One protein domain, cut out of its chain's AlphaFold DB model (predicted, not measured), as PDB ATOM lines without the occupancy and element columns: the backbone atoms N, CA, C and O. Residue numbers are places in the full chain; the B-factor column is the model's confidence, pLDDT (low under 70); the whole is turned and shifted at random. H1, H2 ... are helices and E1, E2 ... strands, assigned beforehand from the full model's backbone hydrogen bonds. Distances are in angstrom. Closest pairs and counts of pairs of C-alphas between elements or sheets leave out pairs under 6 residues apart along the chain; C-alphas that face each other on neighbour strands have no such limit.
ATOM      1  N   LEU A  29     -15.303 -30.886  33.145       47.12
ATOM      2  CA  LEU A  29     -16.601 -31.468  32.843       47.12
ATOM      3  C   LEU A  29     -16.398 -32.675  31.913       47.12
ATOM      4  O   LEU A  29     -16.051 -32.491  30.748       47.12
ATOM      5  N   LEU A  30     -16.598 -33.896  32.414       50.72
ATOM      6  CA  LEU A  30     -16.566 -35.106  31.581       50.72
ATOM      7  C   LEU A  30     -17.958 -35.319  31.005       50.72
ATOM      8  O   LEU A  30     -18.936 -35.366  31.751       50.72
ATOM      9  N   TYR A  31     -18.053 -35.405  29.684       51.12
ATOM     10  CA  TYR A  31     -19.333 -35.403  28.993       51.12
ATOM     11  C   TYR A  31     -19.310 -36.319  27.779       51.12
ATOM     12  O   TYR A  31     -18.373 -36.262  26.980       51.12
ATOM     13  N   PRO A  32     -20.412 -37.045  27.556       45.53
ATOM     14  CA  PRO A  32     -20.832 -37.372  26.208       45.53
ATOM     15  C   PRO A  32     -22.266 -36.884  25.951       45.53
ATOM     16  O   PRO A  32     -23.097 -36.850  26.860       45.53
ATOM     17  N   PRO A  33     -22.605 -36.514  24.703       46.84
ATOM     18  CA  PRO A  33     -23.164 -37.580  23.877       46.84
ATOM     19  C   PRO A  33     -22.894 -37.445  22.375       46.84
ATOM     20  O   PRO A  33     -23.093 -36.401  21.750       46.84
ATOM     21  N   ALA A  34     -22.607 -38.589  21.761       34.09
ATOM     22  CA  ALA A  34     -22.936 -38.778  20.360       34.09
ATOM     23  C   ALA A  34     -24.430 -38.651  20.163       34.09
ATOM     24  O   ALA A  34     -25.219 -39.342  20.803       34.09
ATOM     25  N   ARG A  35     -24.771 -37.779  19.214       38.81
ATOM     26  CA  ARG A  35     -26.135 -37.475  18.789       38.81
ATOM     27  C   ARG A  35     -26.989 -37.027  19.968       38.81
ATOM     28  O   ARG A  35     -27.938 -37.693  20.356       38.81
ATOM     29  N   SER A  36     -26.651 -35.841  20.467       39.97
ATOM     30  CA  SER A  36     -27.644 -34.900  20.974       39.97
ATOM     31  C   SER A  36     -28.565 -35.464  22.040       39.97
ATOM     32  O   SER A  36     -29.688 -35.814  21.699       39.97
ATOM     33  N   VAL A  37     -28.085 -35.527  23.289       48.16
ATOM     34  CA  VAL A  37     -28.851 -35.791  24.522       48.16
ATOM     35  C   VAL A  37     -30.258 -36.326  24.212       48.16
ATOM     36  O   VAL A  37     -31.243 -35.582  24.280       48.16
ATOM     37  N   GLN A  38     -30.365 -37.567  23.723       45.91
ATOM     38  CA  GLN A  38     -31.678 -38.102  23.386       45.91
ATOM     39  C   GLN A  38     -32.426 -38.195  24.714       45.91
ATOM     40  O   GLN A  38     -31.990 -38.909  25.610       45.91
ATOM     41  N   LYS A  39     -33.521 -37.432  24.851       54.34
ATOM     42  CA  LYS A  39     -34.300 -37.225  26.093       54.34
ATOM     43  C   LYS A  39     -33.709 -36.246  27.116       54.34
ATOM     44  O   LYS A  39     -33.979 -36.394  28.308       54.34
ATOM     45  N   ASN A  40     -32.929 -35.264  26.657       66.31
ATOM     46  CA  ASN A  40     -32.555 -34.039  27.378       66.31
ATOM     47  C   ASN A  40     -31.952 -34.191  28.796       66.31
ATOM     48  O   ASN A  40     -31.788 -33.193  29.489       66.31
ATOM     49  N   LEU A  41     -31.581 -35.411  29.188       70.50
ATOM     50  CA  LEU A  41     -30.962 -35.813  30.446       70.50
ATOM     51  C   LEU A  41     -29.521 -36.256  30.177       70.50
ATOM     52  O   LEU A  41     -29.281 -37.027  29.249       70.50
ATOM     53  N   PHE A  42     -28.579 -35.782  30.982       71.06
ATOM     54  CA  PHE A  42     -27.165 -36.133  30.879       71.06
ATOM     55  C   PHE A  42     -26.503 -36.136  32.255       71.06
ATOM     56  O   PHE A  42     -26.968 -35.466  33.182       71.06
ATOM     57  N   ASP A  43     -25.389 -36.854  32.356       75.56
ATOM     58  CA  ASP A  43     -24.537 -36.827  33.537       75.56
ATOM     59  C   ASP A  43     -23.544 -35.660  33.454       75.56
ATOM     60  O   ASP A  43     -22.921 -35.399  32.426       75.56
ATOM     61  N   VAL A  44     -23.410 -34.951  34.567       79.25
ATOM     62  CA  VAL A  44     -22.393 -33.942  34.841       79.25
ATOM     63  C   VAL A  44     -21.379 -34.600  35.748       79.25
ATOM     64  O   VAL A  44     -21.694 -34.913  36.896       79.25
ATOM     65  N   ILE A  45     -20.164 -34.788  35.248       80.44
ATOM     66  CA  ILE A  45     -19.060 -35.308  36.046       80.44
ATOM     67  C   ILE A  45     -18.014 -34.214  36.164       80.44
ATOM     68  O   ILE A  45     -17.587 -33.643  35.164       80.44
ATOM     69  N   VAL A  46     -17.605 -33.939  37.393       83.38
ATOM     70  CA  VAL A  46     -16.596 -32.944  37.722       83.38
ATOM     71  C   VAL A  46     -15.473 -33.635  38.476       83.38
ATOM     72  O   VAL A  46     -15.695 -34.180  39.556       83.38
ATOM     73  N   ALA A  47     -14.266 -33.596  37.917       83.50
ATOM     74  CA  ALA A  47     -13.058 -33.868  38.685       83.50
ATOM     75  C   ALA A  47     -12.707 -32.635  39.522       83.50
ATOM     76  O   ALA A  47     -12.795 -31.519  39.022       83.50
ATOM     77  N   ALA A  48     -12.352 -32.837  40.785       81.88
ATOM     78  CA  ALA A  48     -11.931 -31.798  41.717       81.88
ATOM     79  C   ALA A  48     -10.727 -32.301  42.528       81.88
ATOM     80  O   ALA A  48     -10.587 -33.512  42.677       81.88
ATOM     81  N   PRO A  49      -9.882 -31.440  43.114       83.06
ATOM     82  CA  PRO A  49      -8.835 -31.851  44.027       83.06
ATOM     83  C   PRO A  49      -9.471 -32.516  45.224       83.06
ATOM     84  O   PRO A  49     -10.519 -32.081  45.722       83.06
ATOM     85  N   ARG A  50      -8.804 -33.545  45.721       81.69
ATOM     86  CA  ARG A  50      -9.259 -34.256  46.900       81.69
ATOM     87  C   ARG A  50      -9.401 -33.295  48.080       81.69
ATOM     88  O   ARG A  50      -8.507 -32.503  48.358       81.69
ATOM     89  N   GLY A  51     -10.535 -33.375  48.774       82.31
ATOM     90  CA  GLY A  51     -10.826 -32.509  49.922       82.31
ATOM     91  C   GLY A  51     -11.455 -31.157  49.574       82.31
ATOM     92  O   GLY A  51     -11.780 -30.401  50.486       82.31
ATOM     93  N   SER A  52     -11.683 -30.866  48.292       82.94
ATOM     94  CA  SER A  52     -12.365 -29.636  47.880       82.94
ATOM     95  C   SER A  52     -13.834 -29.612  48.327       82.94
ATOM     96  O   SER A  52     -14.460 -30.670  48.465       82.94
ATOM     97  N   PRO A  53     -14.416 -28.418  48.550       86.44
ATOM     98  CA  PRO A  53     -15.851 -28.296  48.775       86.44
ATOM     99  C   PRO A  53     -16.645 -28.759  47.538       86.44
ATOM    100  O   PRO A  53     -16.098 -28.785  46.432       86.44
ATOM    101  N   PRO A  54     -17.946 -29.082  47.693       88.75
ATOM    102  CA  PRO A  54     -18.793 -29.459  46.569       88.75
ATOM    103  C   PRO A  54     -18.739 -28.415  45.438       88.75
ATOM    104  O   PRO A  54     -19.024 -27.236  45.689       88.75
ATOM    105  N   PRO A  55     -18.411 -28.816  44.195       89.44
ATOM    106  CA  PRO A  55     -18.376 -27.891  43.076       89.44
ATOM    107  C   PRO A  55     -19.778 -27.363  42.772       89.44
ATOM    108  O   PRO A  55     -20.781 -28.077  42.851       89.44
ATOM    109  N   LYS A  56     -19.853 -26.086  42.399       91.75
ATOM    110  CA  LYS A  56     -21.105 -25.426  42.021       91.75
ATOM    111  C   LYS A  56     -21.210 -25.387  40.503       91.75
ATOM    112  O   LYS A  56     -20.656 -24.493  39.869       91.75
ATOM    113  N   VAL A  57     -21.907 -26.368  39.933       89.44
ATOM    114  CA  VAL A  57     -22.200 -26.395  38.495       89.44
ATOM    115  C   VAL A  57     -23.571 -25.789  38.236       89.44
ATOM    116  O   VAL A  57     -24.566 -26.240  38.802       89.44
ATOM    117  N   MET A  58     -23.627 -24.795  37.356       91.25
ATOM    118  CA  MET A  58     -24.862 -24.124  36.952       91.25
ATOM    119  C   MET A  58     -25.270 -24.544  35.541       91.25
ATOM    120  O   MET A  58     -24.436 -24.534  34.639       91.25
ATOM    121  N   LEU A  59     -26.553 -24.839  35.339       87.44
ATOM    122  CA  LEU A  59     -27.194 -25.008  34.036       87.44
ATOM    123  C   LEU A  59     -28.291 -23.947  33.899       87.44
ATOM    124  O   LEU A  59     -29.332 -24.023  34.551       87.44
ATOM    125  N   GLY A  60     -28.046 -22.928  33.074       84.50
ATOM    126  CA  GLY A  60     -28.906 -21.742  33.058       84.50
ATOM    127  C   GLY A  60     -28.881 -21.031  34.417       84.50
ATOM    128  O   GLY A  60     -27.813 -20.629  34.877       84.50
ATOM    129  N   THR A  61     -30.045 -20.877  35.051       85.94
ATOM    130  CA  THR A  61     -30.194 -20.304  36.404       85.94
ATOM    131  C   THR A  61     -30.227 -21.358  37.514       85.94
ATOM    132  O   THR A  61     -30.159 -21.003  38.687       85.94
ATOM    133  N   GLY A  62     -30.323 -22.646  37.171       90.50
ATOM    134  CA  GLY A  62     -30.396 -23.741  38.136       90.50
ATOM    135  C   GLY A  62     -29.021 -24.300  38.492       90.50
ATOM    136  O   GLY A  62     -28.136 -24.379  37.639       90.50
ATOM    137  N   GLN A  63     -28.853 -24.737  39.740       92.62
ATOM    138  CA  GLN A  63     -27.669 -25.478  40.171       92.62
ATOM    139  C   GLN A  63     -27.897 -26.985  40.002       92.62
ATOM    140  O   GLN A  63     -28.911 -27.529  40.443       92.62
ATOM    141  N   VAL A  64     -26.933 -27.676  39.396       89.69
ATOM    142  CA  VAL A  64     -26.932 -29.138  39.299       89.69
ATOM    143  C   VAL A  64     -26.579 -29.723  40.663       89.69
ATOM    144  O   VAL A  64     -25.560 -29.370  41.260       89.69
ATOM    145  N   ARG A  65     -27.411 -30.639  41.164       91.19
ATOM    146  CA  ARG A  65     -27.125 -31.368  42.403       91.19
ATOM    147  C   ARG A  65     -26.048 -32.413  42.138       91.19
ATOM    148  O   ARG A  65     -26.275 -33.348  41.376       91.19
ATOM    149  N   LEU A  66     -24.907 -32.267  42.804       88.62
ATOM    150  CA  LEU A  66     -23.789 -33.197  42.699       88.62
ATOM    151  C   LEU A  66     -23.666 -34.053  43.958       88.62
ATOM    152  O   LEU A  66     -23.869 -33.584  45.077       88.62
ATOM    153  N   THR A  67     -23.280 -35.305  43.755       89.00
ATOM    154  CA  THR A  67     -22.941 -36.265  44.800       89.00
ATOM    155  C   THR A  67     -21.468 -36.615  44.677       89.00
ATOM    156  O   THR A  67     -20.969 -36.866  43.578       89.00
ATOM    157  N   ARG A  68     -20.767 -36.648  45.812       89.25
ATOM    158  CA  ARG A  68     -19.364 -37.056  45.859       89.25
ATOM    159  C   ARG A  68     -19.237 -38.545  45.563       89.25
ATOM    160  O   ARG A  68     -19.943 -39.363  46.152       89.25
ATOM    161  N   LEU A  69     -18.288 -38.884  44.707       86.31
ATOM    162  CA  LEU A  69     -17.944 -40.239  44.326       86.31
ATOM    163  C   LEU A  69     -16.468 -40.477  44.665       86.31
ATOM    164  O   LEU A  69     -15.569 -39.859  44.094       86.31
ATOM    165  N   ARG A  70     -16.221 -41.348  45.644       85.69
ATOM    166  CA  ARG A  70     -14.867 -41.706  46.084       85.69
ATOM    167  C   ARG A  70     -14.350 -42.882  45.273       85.69
ATOM    168  O   ARG A  70     -15.109 -43.800  44.980       85.69
ATOM    169  N   PHE A  71     -13.063 -42.903  44.960       86.62
ATOM    170  CA  PHE A  71     -12.449 -44.094  44.382       86.62
ATOM    171  C   PHE A  71     -12.392 -45.219  45.416       86.62
ATOM    172  O   PHE A  71     -12.150 -44.974  46.596       86.62
ATOM    173  N   SER A  72     -12.631 -46.450  44.970       86.50
ATOM    174  CA  SER A  72     -12.479 -47.635  45.809       86.50
ATOM    175  C   SER A  72     -11.012 -47.855  46.165       86.50
ATOM    176  O   SER A  72     -10.136 -47.759  45.304       86.50
ATOM    177  N   GLU A  73     -10.752 -48.208  47.420       82.69
ATOM    178  CA  GLU A  73      -9.408 -48.528  47.910       82.69
ATOM    179  C   GLU A  73      -8.833 -49.798  47.264       82.69
ATOM    180  O   GLU A  73      -7.620 -49.927  47.139       82.69
ATOM    181  N   SER A  74      -9.690 -50.696  46.759       82.12
ATOM    182  CA  SER A  74      -9.266 -51.897  46.027       82.12
ATOM    183  C   SER A  74      -8.805 -51.614  44.591       82.12
ATOM    184  O   SER A  74      -8.375 -52.523  43.878       82.12
ATOM    185  N   TRP A  75      -8.868 -50.359  44.132       82.62
ATOM    186  CA  TRP A  75      -8.357 -49.966  42.821       82.62
ATOM    187  C   TRP A  75      -6.820 -49.854  42.842       82.62
ATOM    188  O   TRP A  75      -6.252 -48.781  43.042       82.62
ATOM    189  N   ILE A  76      -6.135 -50.961  42.550       67.81
ATOM    190  CA  ILE A  76      -4.662 -51.077  42.623       67.81
ATOM    191  C   ILE A  76      -3.877 -50.524  41.414       67.81
ATOM    192  O   ILE A  76      -2.685 -50.265  41.525       67.81
ATOM    193  N   SER A  77      -4.517 -50.309  40.263       66.25
ATOM    194  CA  SER A  77      -3.896 -49.682  39.077       66.25
ATOM    195  C   SER A  77      -3.940 -48.146  39.173       66.25
ATOM    196  O   SER A  77      -4.868 -47.631  39.810       66.25
ATOM    197  N   PRO A  78      -3.015 -47.383  38.550       63.06
ATOM    198  CA  PRO A  78      -3.134 -45.928  38.472       63.06
ATOM    199  C   PRO A  78      -4.505 -45.553  37.894       63.06
ATOM    200  O   PRO A  78      -4.804 -45.799  36.725       63.06
ATOM    201  N   GLY A  79      -5.374 -45.010  38.751       68.38
ATOM    202  CA  GLY A  79      -6.730 -44.586  38.408       68.38
ATOM    203  C   GLY A  79      -6.684 -43.271  37.649       68.38
ATOM    204  O   GLY A  79      -7.066 -42.240  38.192       68.38
ATOM    205  N   LEU A  80      -6.123 -43.305  36.438       74.69
ATOM    206  CA  LEU A  80      -5.968 -42.135  35.587       74.69
ATOM    207  C   LEU A  80      -7.338 -41.567  35.235       74.69
ATOM    208  O   LEU A  80      -8.233 -42.289  34.795       74.69
ATOM    209  N   LEU A  81      -7.473 -40.257  35.397       72.31
ATOM    210  CA  LEU A  81      -8.658 -39.525  34.988       72.31
ATOM    211  C   LEU A  81      -8.406 -38.949  33.609       72.31
ATOM    212  O   LEU A  81      -7.403 -38.265  33.386       72.31
ATOM    213  N   THR A  82      -9.314 -39.252  32.688       67.81
ATOM    214  CA  THR A  82      -9.257 -38.787  31.305       67.81
ATOM    215  C   THR A  82     -10.561 -38.104  30.914       67.81
ATOM    216  O   THR A  82     -11.632 -38.464  31.404       67.81
ATOM    217  N   ALA A  83     -10.452 -37.089  30.063       62.50
ATOM    218  CA  ALA A  83     -11.563 -36.336  29.500       62.50
ATOM    219  C   ALA A  83     -11.317 -36.168  28.008       62.50
ATOM    220  O   ALA A  83     -10.327 -35.543  27.638       62.50
ATOM    221  N   THR A  84     -12.189 -36.711  27.152       57.53
ATOM    222  CA  THR A  84     -12.049 -36.576  25.692       57.53
ATOM    223  C   THR A  84     -10.624 -36.862  25.216       57.53
ATOM    224  O   THR A  84     -10.079 -36.109  24.416       57.53
ATOM    225  N   SER A  85     -10.031 -37.954  25.711       57.22
ATOM    226  CA  SER A  85      -8.655 -38.395  25.424       57.22
ATOM    227  C   SER A  85      -7.510 -37.664  26.139       57.22
ATOM    228  O   SER A  85      -6.383 -38.159  26.109       57.22
ATOM    229  N   ASP A  86      -7.777 -36.563  26.839       62.81
ATOM    230  CA  ASP A  86      -6.770 -35.836  27.614       62.81
ATOM    231  C   ASP A  86      -6.656 -36.400  29.029       62.81
ATOM    232  O   ASP A  86      -7.662 -36.617  29.706       62.81
ATOM    233  N   ARG A  87      -5.429 -36.603  29.520       68.44
ATOM    234  CA  ARG A  87      -5.194 -36.937  30.931       68.44
ATOM    235  C   ARG A  87      -5.383 -35.681  31.775       68.44
ATOM    236  O   ARG A  87      -4.634 -34.722  31.641       68.44
ATOM    237  N   ILE A  88      -6.348 -35.729  32.685       67.50
ATOM    238  CA  ILE A  88      -6.716 -34.601  33.549       67.50
ATOM    239  C   ILE A  88      -6.316 -34.806  35.015       67.50
ATOM    240  O   ILE A  88      -6.446 -33.890  35.817       67.50
ATOM    241  N   GLY A  89      -5.842 -35.999  35.386       74.81
ATOM    242  CA  GLY A  89      -5.380 -36.280  36.742       74.81
ATOM    243  C   GLY A  89      -5.322 -37.768  37.064       74.81
ATOM    244  O   GLY A  89      -5.209 -38.614  36.172       74.81
ATOM    245  N   ASP A  90      -5.406 -38.075  38.352       82.69
ATOM    246  CA  ASP A  90      -5.464 -39.427  38.896       82.69
ATOM    247  C   ASP A  90      -6.275 -39.462  40.202       82.69
ATOM    248  O   ASP A  90      -6.583 -38.432  40.807       82.69
ATOM    249  N   ARG A  91      -6.615 -40.678  40.633       81.94
ATOM    250  CA  ARG A  91      -7.389 -40.949  41.850       81.94
ATOM    251  C   ARG A  91      -6.720 -40.540  43.167       81.94
ATOM    252  O   ARG A  91      -7.387 -40.561  44.198       81.94
ATOM    253  N   GLU A  92      -5.416 -40.271  43.182       82.06
ATOM    254  CA  GLU A  92      -4.707 -39.912  44.416       82.06
ATOM    255  C   GLU A  92      -4.916 -38.437  44.738       82.06
ATOM    256  O   GLU A  92      -5.118 -38.066  45.898       82.06
ATOM    257  N   ARG A  93      -4.914 -37.608  43.690       80.56
ATOM    258  CA  ARG A  93      -4.993 -36.148  43.789       80.56
ATOM    259  C   ARG A  93      -6.395 -35.602  43.584       80.56
ATOM    260  O   ARG A  93      -6.671 -34.489  44.028       80.56
ATOM    261  N   ALA A  94      -7.269 -36.362  42.934       80.44
ATOM    262  CA  ALA A  94      -8.608 -35.916  42.596       80.44
ATOM    263  C   ALA A  94      -9.708 -36.792  43.203       80.44
ATOM    264  O   ALA A  94      -9.532 -37.963  43.529       80.44
ATOM    265  N   GLU A  95     -10.884 -36.196  43.312       82.38
ATOM    266  CA  GLU A  95     -12.159 -36.823  43.610       82.38
ATOM    267  C   GLU A  95     -13.172 -36.460  42.529       82.38
ATOM    268  O   GLU A  95     -13.028 -35.450  41.834       82.38
ATOM    269  N   LEU A  96     -14.204 -37.288  42.383       86.06
ATOM    270  CA  LEU A  96     -15.246 -37.063  41.395       86.06
ATOM    271  C   LEU A  96     -16.531 -36.597  42.067       86.06
ATOM    272  O   LEU A  96     -16.904 -37.053  43.148       86.06
ATOM    273  N   TRP A  97     -17.235 -35.718  41.376       87.62
ATOM    274  CA  TRP A  97     -18.571 -35.269  41.721       87.62
ATOM    275  C   TRP A  97     -19.473 -35.544  40.531       87.62
ATOM    276  O   TRP A  97     -19.184 -35.092  39.427       87.62
ATOM    277  N   ILE A  98     -20.545 -36.302  40.748       83.44
ATOM    278  CA  ILE A  98     -21.480 -36.694  39.695       83.44
ATOM    279  C   ILE A  98     -22.884 -36.196  40.012       83.44
ATOM    280  O   ILE A  98     -23.348 -36.289  41.149       83.44
ATOM    281  N   GLY A  99     -23.578 -35.683  39.008       80.88
ATOM    282  CA  GLY A  99     -24.991 -35.348  39.102       80.88
ATOM    283  C   GLY A  99     -25.682 -35.521  37.767       80.88
ATOM    284  O   GLY A  99     -25.053 -35.412  36.722       80.88
ATOM    285  N   ALA A 100     -26.983 -35.767  37.804       79.50
ATOM    286  CA  ALA A 100     -27.798 -35.763  36.604       79.50
ATOM    287  C   ALA A 100     -28.359 -34.357  36.386       79.50
ATOM    288  O   ALA A 100     -28.826 -33.708  37.326       79.50
ATOM    289  N   ALA A 101     -28.347 -33.894  35.143       81.06
ATOM    290  CA  ALA A 101     -28.933 -32.623  34.767       81.06
ATOM    291  C   ALA A 101     -29.832 -32.783  33.545       81.06
ATOM    292  O   ALA A 101     -29.572 -33.573  32.637       81.06
ATOM    293  N   ARG A 102     -30.923 -32.016  33.547       82.00
ATOM    294  CA  ARG A 102     -31.871 -31.953  32.443       82.00
ATOM    295  C   ARG A 102     -31.781 -30.581  31.800       82.00
ATOM    296  O   ARG A 102     -32.029 -29.578  32.460       82.00
ATOM    297  N   ALA A 103     -31.446 -30.543  30.521       79.56
ATOM    298  CA  ALA A 103     -31.401 -29.311  29.751       79.56
ATOM    299  C   ALA A 103     -32.674 -29.090  28.936       79.56
ATOM    300  O   ALA A 103     -33.387 -30.028  28.575       79.56
ATOM    301  N   SER A 104     -32.921 -27.833  28.589       82.94
ATOM    302  CA  SER A 104     -33.894 -27.484  27.556       82.94
ATOM    303  C   SER A 104     -33.317 -27.766  26.160       82.94
ATOM    304  O   SER A 104     -32.093 -27.781  25.996       82.94
ATOM    305  N   PRO A 105     -34.164 -27.983  25.136       81.62
ATOM    306  CA  PRO A 105     -33.715 -28.053  23.749       81.62
ATOM    307  C   PRO A 105     -32.901 -26.821  23.320       81.62
ATOM    308  O   PRO A 105     -33.091 -25.718  23.833       81.62
ATOM    309  N   GLY A 106     -32.006 -27.002  22.351       75.38
ATOM    310  CA  GLY A 106     -31.160 -25.948  21.800       75.38
ATOM    311  C   GLY A 106     -29.798 -25.823  22.482       75.38
ATOM    312  O   GLY A 106     -29.297 -26.764  23.098       75.38
ATOM    313  N   ALA A 107     -29.162 -24.663  22.308       78.62
ATOM    314  CA  ALA A 107     -27.854 -24.375  22.888       78.62
ATOM    315  C   ALA A 107     -27.975 -24.097  24.390       78.62
ATOM    316  O   ALA A 107     -28.787 -23.280  24.819       78.62
ATOM    317  N   GLN A 108     -27.138 -24.757  25.179       81.44
ATOM    318  CA  GLN A 108     -27.098 -24.648  26.630       81.44
ATOM    319  C   GLN A 108     -25.667 -24.371  27.080       81.44
ATOM    320  O   GLN A 108     -24.701 -24.642  26.362       81.44
ATOM    321  N   ARG A 109     -25.534 -23.817  28.283       82.81
ATOM    322  CA  ARG A 109     -24.240 -23.548  28.907       82.81
ATOM    323  C   ARG A 109     -24.219 -24.112  30.313       82.81
ATOM    324  O   ARG A 109     -25.076 -23.764  31.126       82.81
ATOM    325  N   LEU A 110     -23.218 -24.939  30.574       83.56
ATOM    326  CA  LEU A 110     -22.817 -25.329  31.914       83.56
ATOM    327  C   LEU A 110     -21.709 -24.399  32.378       83.56
ATOM    328  O   LEU A 110     -20.795 -24.107  31.608       83.56
ATOM    329  N   ARG A 111     -21.795 -23.929  33.618       86.81
ATOM    330  CA  ARG A 111     -20.782 -23.061  34.224       86.81
ATOM    331  C   ARG A 111     -20.240 -23.682  35.497       86.81
ATOM    332  O   ARG A 111     -21.018 -24.194  36.297       86.81
ATOM    333  N   LEU A 112     -18.929 -23.594  35.675       83.25
ATOM    334  CA  LEU A 112     -18.216 -24.007  36.877       83.25
ATOM    335  C   LEU A 112     -17.084 -23.010  37.136       83.25
ATOM    336  O   LEU A 112     -16.066 -23.033  36.448       83.25
ATOM    337  N   GLY A 113     -17.286 -22.104  38.093       83.19
ATOM    338  CA  GLY A 113     -16.423 -20.925  38.219       83.19
ATOM    339  C   GLY A 113     -16.387 -20.145  36.900       83.19
ATOM    340  O   GLY A 113     -17.436 -19.909  36.298       83.19
ATOM    341  N   ASP A 114     -15.184 -19.829  36.424       80.31
ATOM    342  CA  ASP A 114     -14.965 -19.128  35.150       80.31
ATOM    343  C   ASP A 114     -15.046 -20.047  33.923       80.31
ATOM    344  O   ASP A 114     -15.089 -19.590  32.778       80.31
ATOM    345  N   GLN A 115     -15.092 -21.365  34.130       76.56
ATOM    346  CA  GLN A 115     -15.212 -22.313  33.034       76.56
ATOM    347  C   GLN A 115     -16.649 -22.359  32.529       76.56
ATOM    348  O   GLN A 115     -17.606 -22.483  33.297       76.56
ATOM    349  N   THR A 116     -16.796 -22.334  31.209       76.50
ATOM    350  CA  THR A 116     -18.078 -22.541  30.541       76.50
ATOM    351  C   THR A 116     -17.942 -23.650  29.516       76.50
ATOM    352  O   THR A 116     -17.068 -23.595  28.653       76.50
ATOM    353  N   VAL A 117     -18.849 -24.622  29.565       76.50
ATOM    354  CA  VAL A 117     -18.998 -25.624  28.510       76.50
ATOM    355  C   VAL A 117     -20.310 -25.389  27.789       76.50
ATOM    356  O   VAL A 117     -21.382 -25.353  28.395       76.50
ATOM    357  N   ALA A 118     -20.212 -25.212  26.477       76.81
ATOM    358  CA  ALA A 118     -21.363 -25.093  25.607       76.81
ATOM    359  C   ALA A 118     -21.775 -26.484  25.108       76.81
ATOM    360  O   ALA A 118     -20.937 -27.275  24.685       76.81
ATOM    361  N   LEU A 119     -23.073 -26.774  25.140       74.19
ATOM    362  CA  LEU A 119     -23.631 -28.024  24.625       74.19
ATOM    363  C   LEU A 119     -24.908 -27.752  23.828       74.19
ATOM    364  O   LEU A 119     -25.536 -26.703  23.973       74.19
ATOM    365  N   HIS A 120     -25.302 -28.704  22.986       73.69
ATOM    366  CA  HIS A 120     -26.532 -28.617  22.209       73.69
ATOM    367  C   HIS A 120     -27.437 -29.824  22.473       73.69
ATOM    368  O   HIS A 120     -27.013 -30.975  22.354       73.69
ATOM    369  N   VAL A 121     -28.701 -29.549  22.787       73.19
ATOM    370  CA  VAL A 121     -29.752 -30.547  23.001       73.19
ATOM    371  C   VAL A 121     -30.708 -30.528  21.820       73.19
ATOM    372  O   VAL A 121     -31.607 -29.697  21.739       73.19
ATOM    373  N   GLY A 122     -30.528 -31.451  20.885       65.12
ATOM    374  CA  GLY A 122     -31.410 -31.555  19.723       65.12
ATOM    375  C   GLY A 122     -30.735 -32.207  18.523       65.12
ATOM    376  O   GLY A 122     -29.514 -32.157  18.401       65.12
ATOM    377  N   PRO A 123     -31.496 -32.829  17.612       64.69
ATOM    378  CA  PRO A 123     -30.967 -33.743  16.593       64.69
ATOM    379  C   PRO A 123     -30.019 -33.095  15.569       64.69
ATOM    380  O   PRO A 123     -29.358 -33.812  14.822       64.69
ATOM    381  N   LYS A 124     -29.959 -31.760  15.513       68.69
ATOM    382  CA  LYS A 124     -29.162 -30.990  14.554       68.69
ATOM    383  C   LYS A 124     -28.279 -29.987  15.307       68.69
ATOM    384  O   LYS A 124     -28.726 -28.864  15.536       68.69
ATOM    385  N   PRO A 125     -27.053 -30.371  15.712       67.12
ATOM    386  CA  PRO A 125     -26.129 -29.427  16.329       67.12
ATOM    387  C   PRO A 125     -25.778 -28.285  15.359       67.12
ATOM    388  O   PRO A 125     -25.853 -28.474  14.140       67.12
ATOM    389  N   PRO A 126     -25.388 -27.099  15.867       69.25
ATOM    390  CA  PRO A 126     -24.997 -25.988  15.011       69.25
ATOM    391  C   PRO A 126     -23.784 -26.344  14.140       69.25
ATOM    392  O   PRO A 126     -22.934 -27.157  14.512       69.25
ATOM    393  N   LYS A 127     -23.684 -25.710  12.969       74.38
ATOM    394  CA  LYS A 127     -22.566 -25.920  12.040       74.38
ATOM    395  C   LYS A 127     -21.229 -25.635  12.739       74.38
ATOM    396  O   LYS A 127     -21.091 -24.621  13.415       74.38
ATOM    397  N   GLY A 128     -20.253 -26.526  12.563       70.25
ATOM    398  CA  GLY A 128     -18.910 -26.396  13.144       70.25
ATOM    399  C   GLY A 128     -18.770 -26.907  14.581       70.25
ATOM    400  O   GLY A 128     -17.666 -26.897  15.113       70.25
ATOM    401  N   TRP A 129     -19.848 -27.386  15.208       66.69
ATOM    402  CA  TRP A 129     -19.763 -27.978  16.540       66.69
ATOM    403  C   TRP A 129     -19.299 -29.434  16.444       66.69
ATOM    404  O   TRP A 129     -19.920 -30.219  15.718       66.69
ATOM    405  N   PRO A 130     -18.228 -29.823  17.159       66.00
ATOM    406  CA  PRO A 130     -17.757 -31.197  17.140       66.00
ATOM    407  C   PRO A 130     -18.802 -32.117  17.779       66.00
ATOM    408  O   PRO A 130     -19.364 -31.819  18.834       66.00
ATOM    409  N   VAL A 131     -19.057 -33.256  17.135       63.72
ATOM    410  CA  VAL A 131     -19.955 -34.289  17.658       63.72
ATOM    411  C   VAL A 131     -19.096 -35.399  18.241       63.72
ATOM    412  O   VAL A 131     -18.429 -36.121  17.500       63.72
ATOM    413  N   ALA A 132     -19.107 -35.536  19.565       59.41
ATOM    414  CA  ALA A 132     -18.435 -36.645  20.230       59.41
ATOM    415  C   ALA A 132     -19.017 -37.979  19.747       59.41
ATOM    416  O   ALA A 132     -20.218 -38.106  19.557       59.41
ATOM    417  N   SER A 133     -18.175 -38.982  19.545       61.81
ATOM    418  CA  SER A 133     -18.553 -40.381  19.404       61.81
ATOM    419  C   SER A 133     -18.586 -41.026  20.787       61.81
ATOM    420  O   SER A 133     -17.597 -41.015  21.512       61.81
ATOM    421  N   VAL A 134     -19.720 -41.629  21.121       63.12
ATOM    422  CA  VAL A 134     -19.892 -42.621  22.181       63.12
ATOM    423  C   VAL A 134     -20.676 -43.770  21.596       63.12
ATOM    424  O   VAL A 134     -21.462 -43.566  20.664       63.12
ATOM    425  N   HIS A 135     -20.484 -44.966  22.135       58.84
ATOM    426  CA  HIS A 135     -21.414 -46.049  21.876       58.84
ATOM    427  C   HIS A 135     -22.174 -46.367  23.167       58.84
ATOM    428  O   HIS A 135     -21.564 -46.429  24.235       58.84
ATOM    429  N   PRO A 136     -23.502 -46.553  23.107       52.91
ATOM    430  CA  PRO A 136     -24.187 -47.220  24.201       52.91
ATOM    431  C   PRO A 136     -23.631 -48.650  24.329       52.91
ATOM    432  O   PRO A 136     -23.238 -49.240  23.312       52.91
ATOM    433  N   PRO A 137     -23.594 -49.238  25.538       52.88
ATOM    434  CA  PRO A 137     -23.416 -50.679  25.682       52.88
ATOM    435  C   PRO A 137     -24.401 -51.400  24.758       52.88
ATOM    436  O   PRO A 137     -25.551 -50.973  24.653       52.88
ATOM    437  N   VAL A 138     -23.978 -52.485  24.103       48.34
ATOM    438  CA  VAL A 138     -24.820 -53.238  23.145       48.34
ATOM    439  C   VAL A 138     -26.169 -53.642  23.769       48.34
ATOM    440  O   VAL A 138     -27.179 -53.690  23.074       48.34
ATOM    441  N   ALA A 139     -26.192 -53.851  25.091       39.59
ATOM    442  CA  ALA A 139     -27.366 -54.232  25.875       39.59
ATOM    443  C   ALA A 139     -28.096 -53.070  26.590       39.59
ATOM    444  O   ALA A 139     -29.087 -53.309  27.277       39.59
ATOM    445  N   ALA A 140     -27.630 -51.820  26.482       46.28
ATOM    446  CA  ALA A 140     -28.326 -50.681  27.079       46.28
ATOM    447  C   ALA A 140     -29.411 -50.147  26.127       46.28
ATOM    448  O   ALA A 140     -29.202 -50.127  24.909       46.28
ATOM    449  N   PRO A 141     -30.544 -49.629  26.645       46.41
ATOM    450  CA  PRO A 141     -31.409 -48.759  25.857       46.41
ATOM    451  C   PRO A 141     -30.552 -47.683  25.173       46.41
ATOM    452  O   PRO A 141     -29.703 -47.067  25.823       46.41
ATOM    453  N   LYS A 142     -30.729 -47.485  23.856       47.19
ATOM    454  CA  LYS A 142     -29.947 -46.511  23.072       47.19
ATOM    455  C   LYS A 142     -29.871 -45.172  23.823       47.19
ATOM    456  O   LYS A 142     -30.897 -44.522  24.006       47.19
ATOM    457  N   GLY A 143     -28.661 -44.768  24.217       45.56
ATOM    458  CA  GLY A 143     -28.384 -43.434  24.758       45.56
ATOM    459  C   GLY A 143     -28.087 -43.324  26.258       45.56
ATOM    460  O   GLY A 143     -27.862 -42.206  26.705       45.56
ATOM    461  N   GLU A 144     -28.033 -44.416  27.031       51.56
ATOM    462  CA  GLU A 144     -27.695 -44.352  28.468       51.56
ATOM    463  C   GLU A 144     -26.328 -44.993  28.770       51.56
ATOM    464  O   GLU A 144     -26.200 -46.218  28.830       51.56
ATOM    465  N   LEU A 145     -25.293 -44.171  28.991       54.22
ATOM    466  CA  LEU A 145     -24.016 -44.638  29.542       54.22
ATOM    467  C   LEU A 145     -24.141 -44.704  31.067       54.22
ATOM    468  O   LEU A 145     -23.990 -43.704  31.756       54.22
ATOM    469  N   ARG A 146     -24.434 -45.886  31.614       70.88
ATOM    470  CA  ARG A 146     -24.473 -46.073  33.069       70.88
ATOM    471  C   ARG A 146     -23.086 -46.442  33.573       70.88
ATOM    472  O   ARG A 146     -22.566 -47.490  33.204       70.88
ATOM    473  N   CYS A 147     -22.537 -45.634  34.480       76.06
ATOM    474  CA  CYS A 147     -21.230 -45.860  35.109       76.06
ATOM    475  C   CYS A 147     -21.073 -47.308  35.629       76.06
ATOM    476  O   CYS A 147     -20.049 -47.949  35.401       76.06
ATOM    477  N   ALA A 148     -22.129 -47.860  36.243       78.69
ATOM    478  CA  ALA A 148     -22.158 -49.214  36.803       78.69
ATOM    479  C   ALA A 148     -22.091 -50.342  35.754       78.69
ATOM    480  O   ALA A 148     -21.825 -51.493  36.104       78.69
ATOM    481  N   GLY A 149     -22.325 -50.031  34.474       76.56
ATOM    482  CA  GLY A 149     -22.156 -50.981  33.375       76.56
ATOM    483  C   GLY A 149     -20.694 -51.386  33.186       76.56
ATOM    484  O   GLY A 149     -20.413 -52.553  32.924       76.56
ATOM    485  N   CYS A 150     -19.768 -50.448  33.402       78.44
ATOM    486  CA  CYS A 150     -18.329 -50.679  33.256       78.44
ATOM    487  C   CYS A 150     -17.617 -50.772  34.614       78.44
ATOM    488  O   CYS A 150     -16.789 -51.660  34.816       78.44
ATOM    489  N   HIS A 151     -17.963 -49.904  35.567       83.75
ATOM    490  CA  HIS A 151     -17.324 -49.835  36.882       83.75
ATOM    491  C   HIS A 151     -17.997 -50.724  37.930       83.75
ATOM    492  O   HIS A 151     -19.215 -50.917  37.942       83.75
ATOM    493  N   ALA A 152     -17.204 -51.225  38.878       85.25
ATOM    494  CA  ALA A 152     -17.722 -51.775  40.128       85.25
ATOM    495  C   ALA A 152     -18.198 -50.637  41.045       85.25
ATOM    496  O   ALA A 152     -17.380 -49.977  41.673       85.25
ATOM    497  N   MET A 153     -19.502 -50.368  41.113       82.88
ATOM    498  CA  MET A 153     -20.035 -49.257  41.914       82.88
ATOM    499  C   MET A 153     -20.684 -49.720  43.218       82.88
ATOM    500  O   MET A 153     -21.356 -50.747  43.252       82.88
ATOM    501  N   GLY A 154     -20.522 -48.909  44.263       81.19
ATOM    502  CA  GLY A 154     -21.277 -48.971  45.517       81.19
ATOM    503  C   GLY A 154     -21.787 -47.578  45.915       81.19
ATOM    504  O   GLY A 154     -21.511 -46.604  45.207       81.19
ATOM    505  N   PRO A 155     -22.522 -47.436  47.033       82.56
ATOM    506  CA  PRO A 155     -23.032 -46.141  47.487       82.56
ATOM    507  C   PRO A 155     -21.909 -45.101  47.658       82.56
ATOM    508  O   PRO A 155     -21.102 -45.178  48.583       82.56
ATOM    509  N   GLY A 156     -21.831 -44.134  46.737       83.19
ATOM    510  CA  GLY A 156     -20.796 -43.091  46.740       83.19
ATOM    511  C   GLY A 156     -19.367 -43.593  46.485       83.19
ATOM    512  O   GLY A 156     -18.418 -42.857  46.764       83.19
ATOM    513  N   VAL A 157     -19.197 -44.813  45.959       87.00
ATOM    514  CA  VAL A 157     -17.887 -45.421  45.674       87.00
ATOM    515  C   VAL A 157     -17.801 -45.899  44.222       87.00
ATOM    516  O   VAL A 157     -18.676 -46.616  43.737       87.00
ATOM    517  N   LEU A 158     -16.712 -45.532  43.544       87.06
ATOM    518  CA  LEU A 158     -16.349 -45.940  42.189       87.06
ATOM    519  C   LEU A 158     -15.149 -46.888  42.221       87.06
ATOM    520  O   LEU A 158     -14.022 -46.489  42.511       87.06
ATOM    521  N   GLY A 159     -15.390 -48.151  41.906       87.50
ATOM    522  CA  GLY A 159     -14.364 -49.172  41.748       87.50
ATOM    523  C   GLY A 159     -13.810 -49.259  40.331       87.50
ATOM    524  O   GLY A 159     -14.270 -48.591  39.399       87.50
ATOM    525  N   ALA A 160     -12.805 -50.119  40.183       82.75
ATOM    526  CA  ALA A 160     -12.141 -50.365  38.913       82.75
ATOM    527  C   ALA A 160     -13.100 -50.945  37.855       82.75
ATOM    528  O   ALA A 160     -14.126 -51.560  38.168       82.75
ATOM    529  N   ALA A 161     -12.728 -50.753  36.591       80.88
ATOM    530  CA  ALA A 161     -13.425 -51.258  35.411       80.88
ATOM    531  C   ALA A 161     -12.465 -52.126  34.572       80.88
ATOM    532  O   ALA A 161     -12.023 -51.686  33.506       80.88
ATOM    533  N   PRO A 162     -12.064 -53.316  35.061       77.50
ATOM    534  CA  PRO A 162     -11.073 -54.135  34.370       77.50
ATOM    535  C   PRO A 162     -11.607 -54.587  32.990       77.50
ATOM    536  O   PRO A 162     -12.823 -54.741  32.857       77.50
ATOM    537  N   PRO A 163     -10.754 -54.724  31.950       77.00
ATOM    538  CA  PRO A 163     -11.195 -54.903  30.556       77.00
ATOM    539  C   PRO A 163     -12.115 -56.105  30.303       77.00
ATOM    540  O   PRO A 163     -13.059 -56.004  29.519       77.00
ATOM    541  N   ASP A 164     -11.887 -57.217  30.997       74.81
ATOM    542  CA  ASP A 164     -12.734 -58.415  30.977       74.81
ATOM    543  C   ASP A 164     -14.183 -58.079  31.370       74.81
ATOM    544  O   ASP A 164     -15.144 -58.472  30.706       74.81
ATOM    545  N   ARG A 165     -14.346 -57.253  32.408       76.31
ATOM    546  CA  ARG A 165     -15.646 -56.782  32.878       76.31
ATOM    547  C   ARG A 165     -16.205 -55.656  32.014       76.31
ATOM    548  O   ARG A 165     -17.410 -55.640  31.768       76.31
ATOM    549  N   SER A 166     -15.386 -54.671  31.656       78.38
ATOM    550  CA  SER A 166     -15.845 -53.406  31.071       78.38
ATOM    551  C   SER A 166     -16.032 -53.470  29.556       78.38
ATOM    552  O   SER A 166     -16.896 -52.769  29.032       78.38
ATOM    553  N   CYS A 167     -15.289 -54.339  28.869       78.81
ATOM    554  CA  CYS A 167     -15.372 -54.550  27.426       78.81
ATOM    555  C   CYS A 167     -15.860 -55.970  27.095       78.81
ATOM    556  O   CYS A 167     -16.804 -56.121  26.315       78.81
ATOM    557  N   GLY A 168     -15.275 -56.990  27.735       77.88
ATOM    558  CA  GLY A 168     -15.498 -58.413  27.432       77.88
ATOM    559  C   GLY A 168     -16.932 -58.912  27.640       77.88
ATOM    560  O   GLY A 168     -17.359 -59.871  27.007       77.88
ATOM    561  N   LYS A 169     -17.735 -58.215  28.455       76.69
ATOM    562  CA  LYS A 169     -19.168 -58.520  28.619       76.69
ATOM    563  C   LYS A 169     -20.011 -58.290  27.366       76.69
ATOM    564  O   LYS A 169     -21.111 -58.827  27.275       76.69
ATOM    565  N   CYS A 170     -19.560 -57.428  26.455       76.81
ATOM    566  CA  CYS A 170     -20.306 -57.076  25.241       76.81
ATOM    567  C   CYS A 170     -19.502 -57.299  23.960       76.81
ATOM    568  O   CYS A 170     -20.094 -57.525  22.908       76.81
ATOM    569  N   HIS A 171     -18.178 -57.207  24.033       76.56
ATOM    570  CA  HIS A 171     -17.284 -57.414  22.909       76.56
ATOM    571  C   HIS A 171     -16.543 -58.730  23.103       76.56
ATOM    572  O   HIS A 171     -15.677 -58.818  23.969       76.56
ATOM    573  N   ASP A 172     -16.867 -59.726  22.279       73.00
ATOM    574  CA  ASP A 172     -16.015 -60.904  22.148       73.00
ATOM    575  C   ASP A 172     -14.659 -60.449  21.603       73.00
ATOM    576  O   ASP A 172     -14.580 -59.864  20.518       73.00
ATOM    577  N   GLU A 173     -13.610 -60.688  22.388       62.25
ATOM    578  CA  GLU A 173     -12.246 -60.287  22.086       62.25
ATOM    579  C   GLU A 173     -11.854 -60.756  20.679       62.25
ATOM    580  O   GLU A 173     -11.367 -59.949  19.889       62.25
ATOM    581  N   ILE A 174     -12.205 -61.992  20.301       56.94
ATOM    582  CA  ILE A 174     -11.888 -62.600  18.998       56.94
ATOM    583  C   ILE A 174     -12.527 -61.823  17.831       56.94
ATOM    584  O   ILE A 174     -11.913 -61.678  16.771       56.94
ATOM    585  N   ALA A 175     -13.719 -61.251  18.020       57.41
ATOM    586  CA  ALA A 175     -14.433 -60.500  16.986       57.41
ATOM    587  C   ALA A 175     -13.878 -59.077  16.768       57.41
ATOM    588  O   ALA A 175     -14.003 -58.524  15.674       57.41
ATOM    589  N   VAL A 176     -13.232 -58.477  17.775       60.66
ATOM    590  CA  VAL A 176     -12.596 -57.144  17.679       60.66
ATOM    591  C   VAL A 176     -11.122 -57.220  17.241       60.66
ATOM    592  O   VAL A 176     -10.489 -56.184  17.032       60.66
ATOM    593  N   GLN A 177     -10.558 -58.422  17.079       55.38
ATOM    594  CA  GLN A 177      -9.114 -58.678  16.993       55.38
ATOM    595  C   GLN A 177      -8.426 -58.419  15.641       55.38
ATOM    596  O   GLN A 177      -7.200 -58.421  15.601       55.38
ATOM    597  N   THR A 178      -9.102 -58.146  14.521       54.56
ATOM    598  CA  THR A 178      -8.402 -58.081  13.210       54.56
ATOM    599  C   THR A 178      -7.308 -57.008  13.110       54.56
ATOM    600  O   THR A 178      -6.341 -57.219  12.386       54.56
ATOM    601  N   ILE A 179      -7.395 -55.909  13.870       55.59
ATOM    602  CA  ILE A 179      -6.308 -54.913  14.011       55.59
ATOM    603  C   ILE A 179      -5.509 -55.130  15.317       55.59
ATOM    604  O   ILE A 179      -4.318 -54.824  15.363       55.59
ATOM    605  N   HIS A 180      -6.128 -55.717  16.352       56.38
ATOM    606  CA  HIS A 180      -5.541 -55.915  17.687       56.38
ATOM    607  C   HIS A 180      -4.663 -57.171  17.841       56.38
ATOM    608  O   HIS A 180      -3.948 -57.270  18.832       56.38
ATOM    609  N   LYS A 181      -4.621 -58.074  16.849       52.81
ATOM    610  CA  LYS A 181      -3.685 -59.221  16.805       52.81
ATOM    611  C   LYS A 181      -2.202 -58.827  16.935       52.81
ATOM    612  O   LYS A 181      -1.379 -59.669  17.268       52.81
ATOM    613  N   HIS A 182      -1.862 -57.560  16.680       51.78
ATOM    614  CA  HIS A 182      -0.504 -57.008  16.816       51.78
ATOM    615  C   HIS A 182      -0.094 -56.705  18.260       51.78
ATOM    616  O   HIS A 182       1.058 -56.361  18.520       51.78
ATOM    617  N   VAL A 183      -1.029 -56.771  19.202       54.28
ATOM    618  CA  VAL A 183      -0.826 -56.267  20.549       54.28
ATOM    619  C   VAL A 183      -0.649 -57.470  21.471       54.28
ATOM    620  O   VAL A 183      -1.622 -58.092  21.882       54.28
ATOM    621  N   ALA A 184       0.608 -57.846  21.742       49.66
ATOM    622  CA  ALA A 184       0.934 -58.947  22.652       49.66
ATOM    623  C   ALA A 184       0.175 -58.790  23.993       49.66
ATOM    624  O   ALA A 184      -0.104 -57.654  24.386       49.66
ATOM    625  N   PRO A 185      -0.110 -59.877  24.739       52.44
ATOM    626  CA  PRO A 185      -0.904 -59.846  25.976       52.44
ATOM    627  C   PRO A 185      -0.575 -58.723  26.989       52.44
ATOM    628  O   PRO A 185      -1.500 -58.221  27.627       52.44
ATOM    629  N   PRO A 186       0.677 -58.234  27.130       50.12
ATOM    630  CA  PRO A 186       0.976 -57.092  28.003       50.12
ATOM    631  C   PRO A 186       0.458 -55.728  27.505       50.12
ATOM    632  O   PRO A 186       0.308 -54.801  28.302       50.12
ATOM    633  N   LEU A 187       0.196 -55.581  26.203       48.66
ATOM    634  CA  LEU A 187      -0.191 -54.328  25.549       48.66
ATOM    635  C   LEU A 187      -1.690 -54.269  25.187       48.66
ATOM    636  O   LEU A 187      -2.164 -53.213  24.774       48.66
ATOM    637  N   ALA A 188      -2.455 -55.357  25.332       60.00
ATOM    638  CA  ALA A 188      -3.864 -55.434  24.921       60.00
ATOM    639  C   ALA A 188      -4.812 -54.703  25.897       60.00
ATOM    640  O   ALA A 188      -5.757 -55.265  26.443       60.00
ATOM    641  N   ARG A 189      -4.567 -53.414  26.153       74.00
ATOM    642  CA  ARG A 189      -5.479 -52.560  26.919       74.00
ATOM    643  C   ARG A 189      -6.305 -51.753  25.930       74.00
ATOM    644  O   ARG A 189      -5.796 -50.812  25.328       74.00
ATOM    645  N   CYS A 190      -7.591 -52.080  25.797       78.56
ATOM    646  CA  CYS A 190      -8.542 -51.388  24.913       78.56
ATOM    647  C   CYS A 190      -8.445 -49.852  25.036       78.56
ATOM    648  O   CYS A 190      -8.504 -49.133  24.041       78.56
ATOM    649  N   ALA A 191      -8.202 -49.365  26.259       77.19
ATOM    650  CA  ALA A 191      -8.093 -47.949  26.596       77.19
ATOM    651  C   ALA A 191      -6.811 -47.231  26.107       77.19
ATOM    652  O   ALA A 191      -6.678 -46.023  26.276       77.19
ATOM    653  N   MET A 192      -5.838 -47.944  25.524       79.06
ATOM    654  CA  MET A 192      -4.626 -47.313  24.970       79.06
ATOM    655  C   MET A 192      -4.920 -46.535  23.689       79.06
ATOM    656  O   MET A 192      -4.338 -45.475  23.446       79.06
ATOM    657  N   CYS A 193      -5.831 -47.069  22.880       80.44
ATOM    658  CA  CYS A 193      -6.257 -46.466  21.625       80.44
ATOM    659  C   CYS A 193      -7.660 -45.872  21.740       80.44
ATOM    660  O   CYS A 193      -7.924 -44.858  21.097       80.44
ATOM    661  N   HIS A 194      -8.533 -46.462  22.562       81.69
ATOM    662  CA  HIS A 194      -9.929 -46.050  22.703       81.69
ATOM    663  C   HIS A 194     -10.188 -45.291  24.012       81.69
ATOM    664  O   HIS A 194      -9.671 -45.665  25.054       81.69
ATOM    665  N   ASP A 195     -11.027 -44.258  23.990       78.81
ATOM    666  CA  ASP A 195     -11.565 -43.626  25.198       78.81
ATOM    667  C   ASP A 195     -12.924 -44.265  25.544       78.81
ATOM    668  O   ASP A 195     -13.900 -44.023  24.826       78.81
ATOM    669  N   PRO A 196     -13.031 -45.079  26.613       76.56
ATOM    670  CA  PRO A 196     -14.278 -45.762  26.963       76.56
ATOM    671  C   PRO A 196     -15.390 -44.807  27.429       76.56
ATOM    672  O   PRO A 196     -16.551 -45.209  27.464       76.56
ATOM    673  N   HIS A 197     -15.067 -43.556  27.773       75.12
ATOM    674  CA  HIS A 197     -16.048 -42.542  28.162       75.12
ATOM    675  C   HIS A 197     -16.564 -41.732  26.963       75.12
ATOM    676  O   HIS A 197     -17.653 -41.157  27.030       75.12
ATOM    677  N   GLY A 198     -15.813 -41.709  25.857       72.75
ATOM    678  CA  GLY A 198     -16.171 -41.019  24.620       72.75
ATOM    679  C   GLY A 198     -15.020 -40.235  23.997       72.75
ATOM    680  O   GLY A 198     -14.192 -39.667  24.699       72.75
ATOM    681  N   ALA A 199     -14.996 -40.136  22.667       72.94
ATOM    682  CA  ALA A 199     -13.979 -39.360  21.951       72.94
ATOM    683  C   ALA A 199     -14.581 -38.568  20.795       72.94
ATOM    684  O   ALA A 199     -15.572 -38.978  20.206       72.94
ATOM    685  N   LEU A 200     -13.950 -37.467  20.386       72.69
ATOM    686  CA  LEU A 200     -14.385 -36.713  19.200       72.69
ATOM    687  C   LEU A 200     -14.166 -37.474  17.885       72.69
ATOM    688  O   LEU A 200     -14.785 -37.157  16.871       72.69
ATOM    689  N   ARG A 201     -13.294 -38.486  17.894       76.00
ATOM    690  CA  ARG A 201     -12.967 -39.275  16.706       76.00
ATOM    691  C   ARG A 201     -13.859 -40.514  16.590       76.00
ATOM    692  O   ARG A 201     -14.271 -41.079  17.609       76.00
ATOM    693  N   PRO A 202     -14.133 -40.983  15.359       76.81
ATOM    694  CA  PRO A 202     -14.848 -42.233  15.136       76.81
ATOM    695  C   PRO A 202     -14.215 -43.398  15.897       76.81
ATOM    696  O   PRO A 202     -13.005 -43.430  16.111       76.81
ATOM    697  N   LYS A 203     -15.043 -44.379  16.273       78.56
ATOM    698  CA  LYS A 203     -14.600 -45.589  16.992       78.56
ATOM    699  C   LYS A 203     -13.893 -45.287  18.321       78.56
ATOM    700  O   LYS A 203     -13.100 -46.096  18.779       78.56
ATOM    701  N   LEU A 204     -14.204 -44.149  18.944       77.94
ATOM    702  CA  LEU A 204     -13.667 -43.732  20.242       77.94
ATOM    703  C   LEU A 204     -12.149 -43.511  20.262       77.94
ATOM    704  O   LEU A 204     -11.545 -43.599  21.321       77.94
ATOM    705  N   LEU A 205     -11.506 -43.257  19.121       81.75
ATOM    706  CA  LEU A 205     -10.049 -43.136  19.090       81.75
ATOM    707  C   LEU A 205      -9.545 -41.904  19.853       81.75
ATOM    708  O   LEU A 205     -10.036 -40.791  19.649       81.75
ATOM    709  N   THR A 206      -8.505 -42.101  20.666       80.94
ATOM    710  CA  THR A 206      -7.897 -41.021  21.455       80.94
ATOM    711  C   THR A 206      -7.083 -40.042  20.615       80.94
ATOM    712  O   THR A 206      -6.916 -38.878  20.973       80.94
ATOM    713  N   ASP A 207      -6.619 -40.482  19.445       84.94
ATOM    714  CA  ASP A 207      -5.871 -39.667  18.492       84.94
ATOM    715  C   ASP A 207      -6.127 -40.124  17.047       84.94
ATOM    716  O   ASP A 207      -6.888 -41.062  16.800       84.94
ATOM    717  N   ALA A 208      -5.528 -39.438  16.074       86.62
ATOM    718  CA  ALA A 208      -5.468 -39.917  14.701       86.62
ATOM    719  C   ALA A 208      -4.828 -41.312  14.664       86.62
ATOM    720  O   ALA A 208      -3.857 -41.572  15.379       86.62
ATOM    721  N   ARG A 209      -5.363 -42.203  13.823       84.62
ATOM    722  CA  ARG A 209      -4.926 -43.603  13.729       84.62
ATOM    723  C   ARG A 209      -3.413 -43.706  13.551       84.62
ATOM    724  O   ARG A 209      -2.764 -44.477  14.245       84.62
ATOM    725  N   GLU A 210      -2.858 -42.894  12.664       84.88
ATOM    726  CA  GLU A 210      -1.437 -42.869  12.331       84.88
ATOM    727  C   GLU A 210      -0.601 -42.533  13.569       84.88
ATOM    728  O   GLU A 210       0.341 -43.255  13.886       84.88
ATOM    729  N   LYS A 211      -1.014 -41.503  14.322       85.31
ATOM    730  CA  LYS A 211      -0.352 -41.088  15.564       85.31
ATOM    731  C   LYS A 211      -0.403 -42.167  16.636       85.31
ATOM    732  O   LYS A 211       0.576 -42.345  17.353       85.31
ATOM    733  N   LEU A 212      -1.522 -42.884  16.760       84.25
ATOM    734  CA  LEU A 212      -1.656 -43.979  17.724       84.25
ATOM    735  C   LEU A 212      -0.635 -45.086  17.451       84.25
ATOM    736  O   LEU A 212       0.006 -45.564  18.382       84.25
ATOM    737  N   CYS A 213      -0.438 -45.448  16.185       79.44
ATOM    738  CA  CYS A 213       0.523 -46.474  15.790       79.44
ATOM    739  C   CYS A 213       1.971 -46.016  16.012       79.44
ATOM    740  O   CYS A 213       2.799 -46.783  16.505       79.44
ATOM    741  N   THR A 214       2.279 -44.747  15.721       82.88
ATOM    742  CA  THR A 214       3.635 -44.205  15.888       82.88
ATOM    743  C   THR A 214       4.039 -43.968  17.342       82.88
ATOM    744  O   THR A 214       5.214 -43.735  17.600       82.88
ATOM    745  N   ARG A 215       3.112 -44.073  18.307       80.88
ATOM    746  CA  ARG A 215       3.457 -44.081  19.745       80.88
ATOM    747  C   ARG A 215       4.392 -45.235  20.110       80.88
ATOM    748  O   ARG A 215       5.160 -45.104  21.055       80.88
ATOM    749  N   CYS A 216       4.319 -46.343  19.371       78.88
ATOM    750  CA  CYS A 216       5.192 -47.502  19.555       78.88
ATOM    751  C   CYS A 216       6.068 -47.785  18.321       78.88
ATOM    752  O   CYS A 216       7.177 -48.283  18.474       78.88
TER     753      CYS A 216
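This is residues 29 to 216 of the 224 residues of an uncharacterized protein of Chthonomonadales bacterium (UniProt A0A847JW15). With little regular structure, one half is two small antiparallel sheets, E1-E6-E3 and E2-E7-E8, and hairpin E4-E5; loops with four short helices make the other. Of 188 printed residues, 71 are in named elements, E1 to E8, then H1 to H4; the class is mixed. The whole is compact, radius of gyration of the C-alphas 17.1 A, spanning 51 by 41 by 32 A.

E1, residues 41 to 49, 26.3 A, begins at C-alpha 41 (-30.962, -35.813, 30.446). E6 is 94 to 102, E3 67 to 71, E2 57 to 59, E7 106 to 112, E8 115 to 121, E4 80 to 83, E5 86 to 90. H1 is 147 to 150, H2 163 to 166, H3 173 to 180; H4, 209 to 214, ends at C-alpha 214 (3.635, -44.205, 15.888).

Inner strand E6 is antiparallel to E1, N 44 and O 99 2.7 A apart, and to E3, N 69 and O 96 2.8 A apart. H1 and H2 only just touch, 3 pairs of C-alphas within 8 A, Cys 150 and Ser 166 closest, 4.3 A. Every O i to N i+4 pair is within hydrogen-bond range in H4, 1 of 4 in H3, beside 2 of 5 O i to N i+3 pairs.

The printed part has no cut. Links E8 to H1, H1 to H2 and H3 to H4 are long; 61 residues have pLDDT under 70.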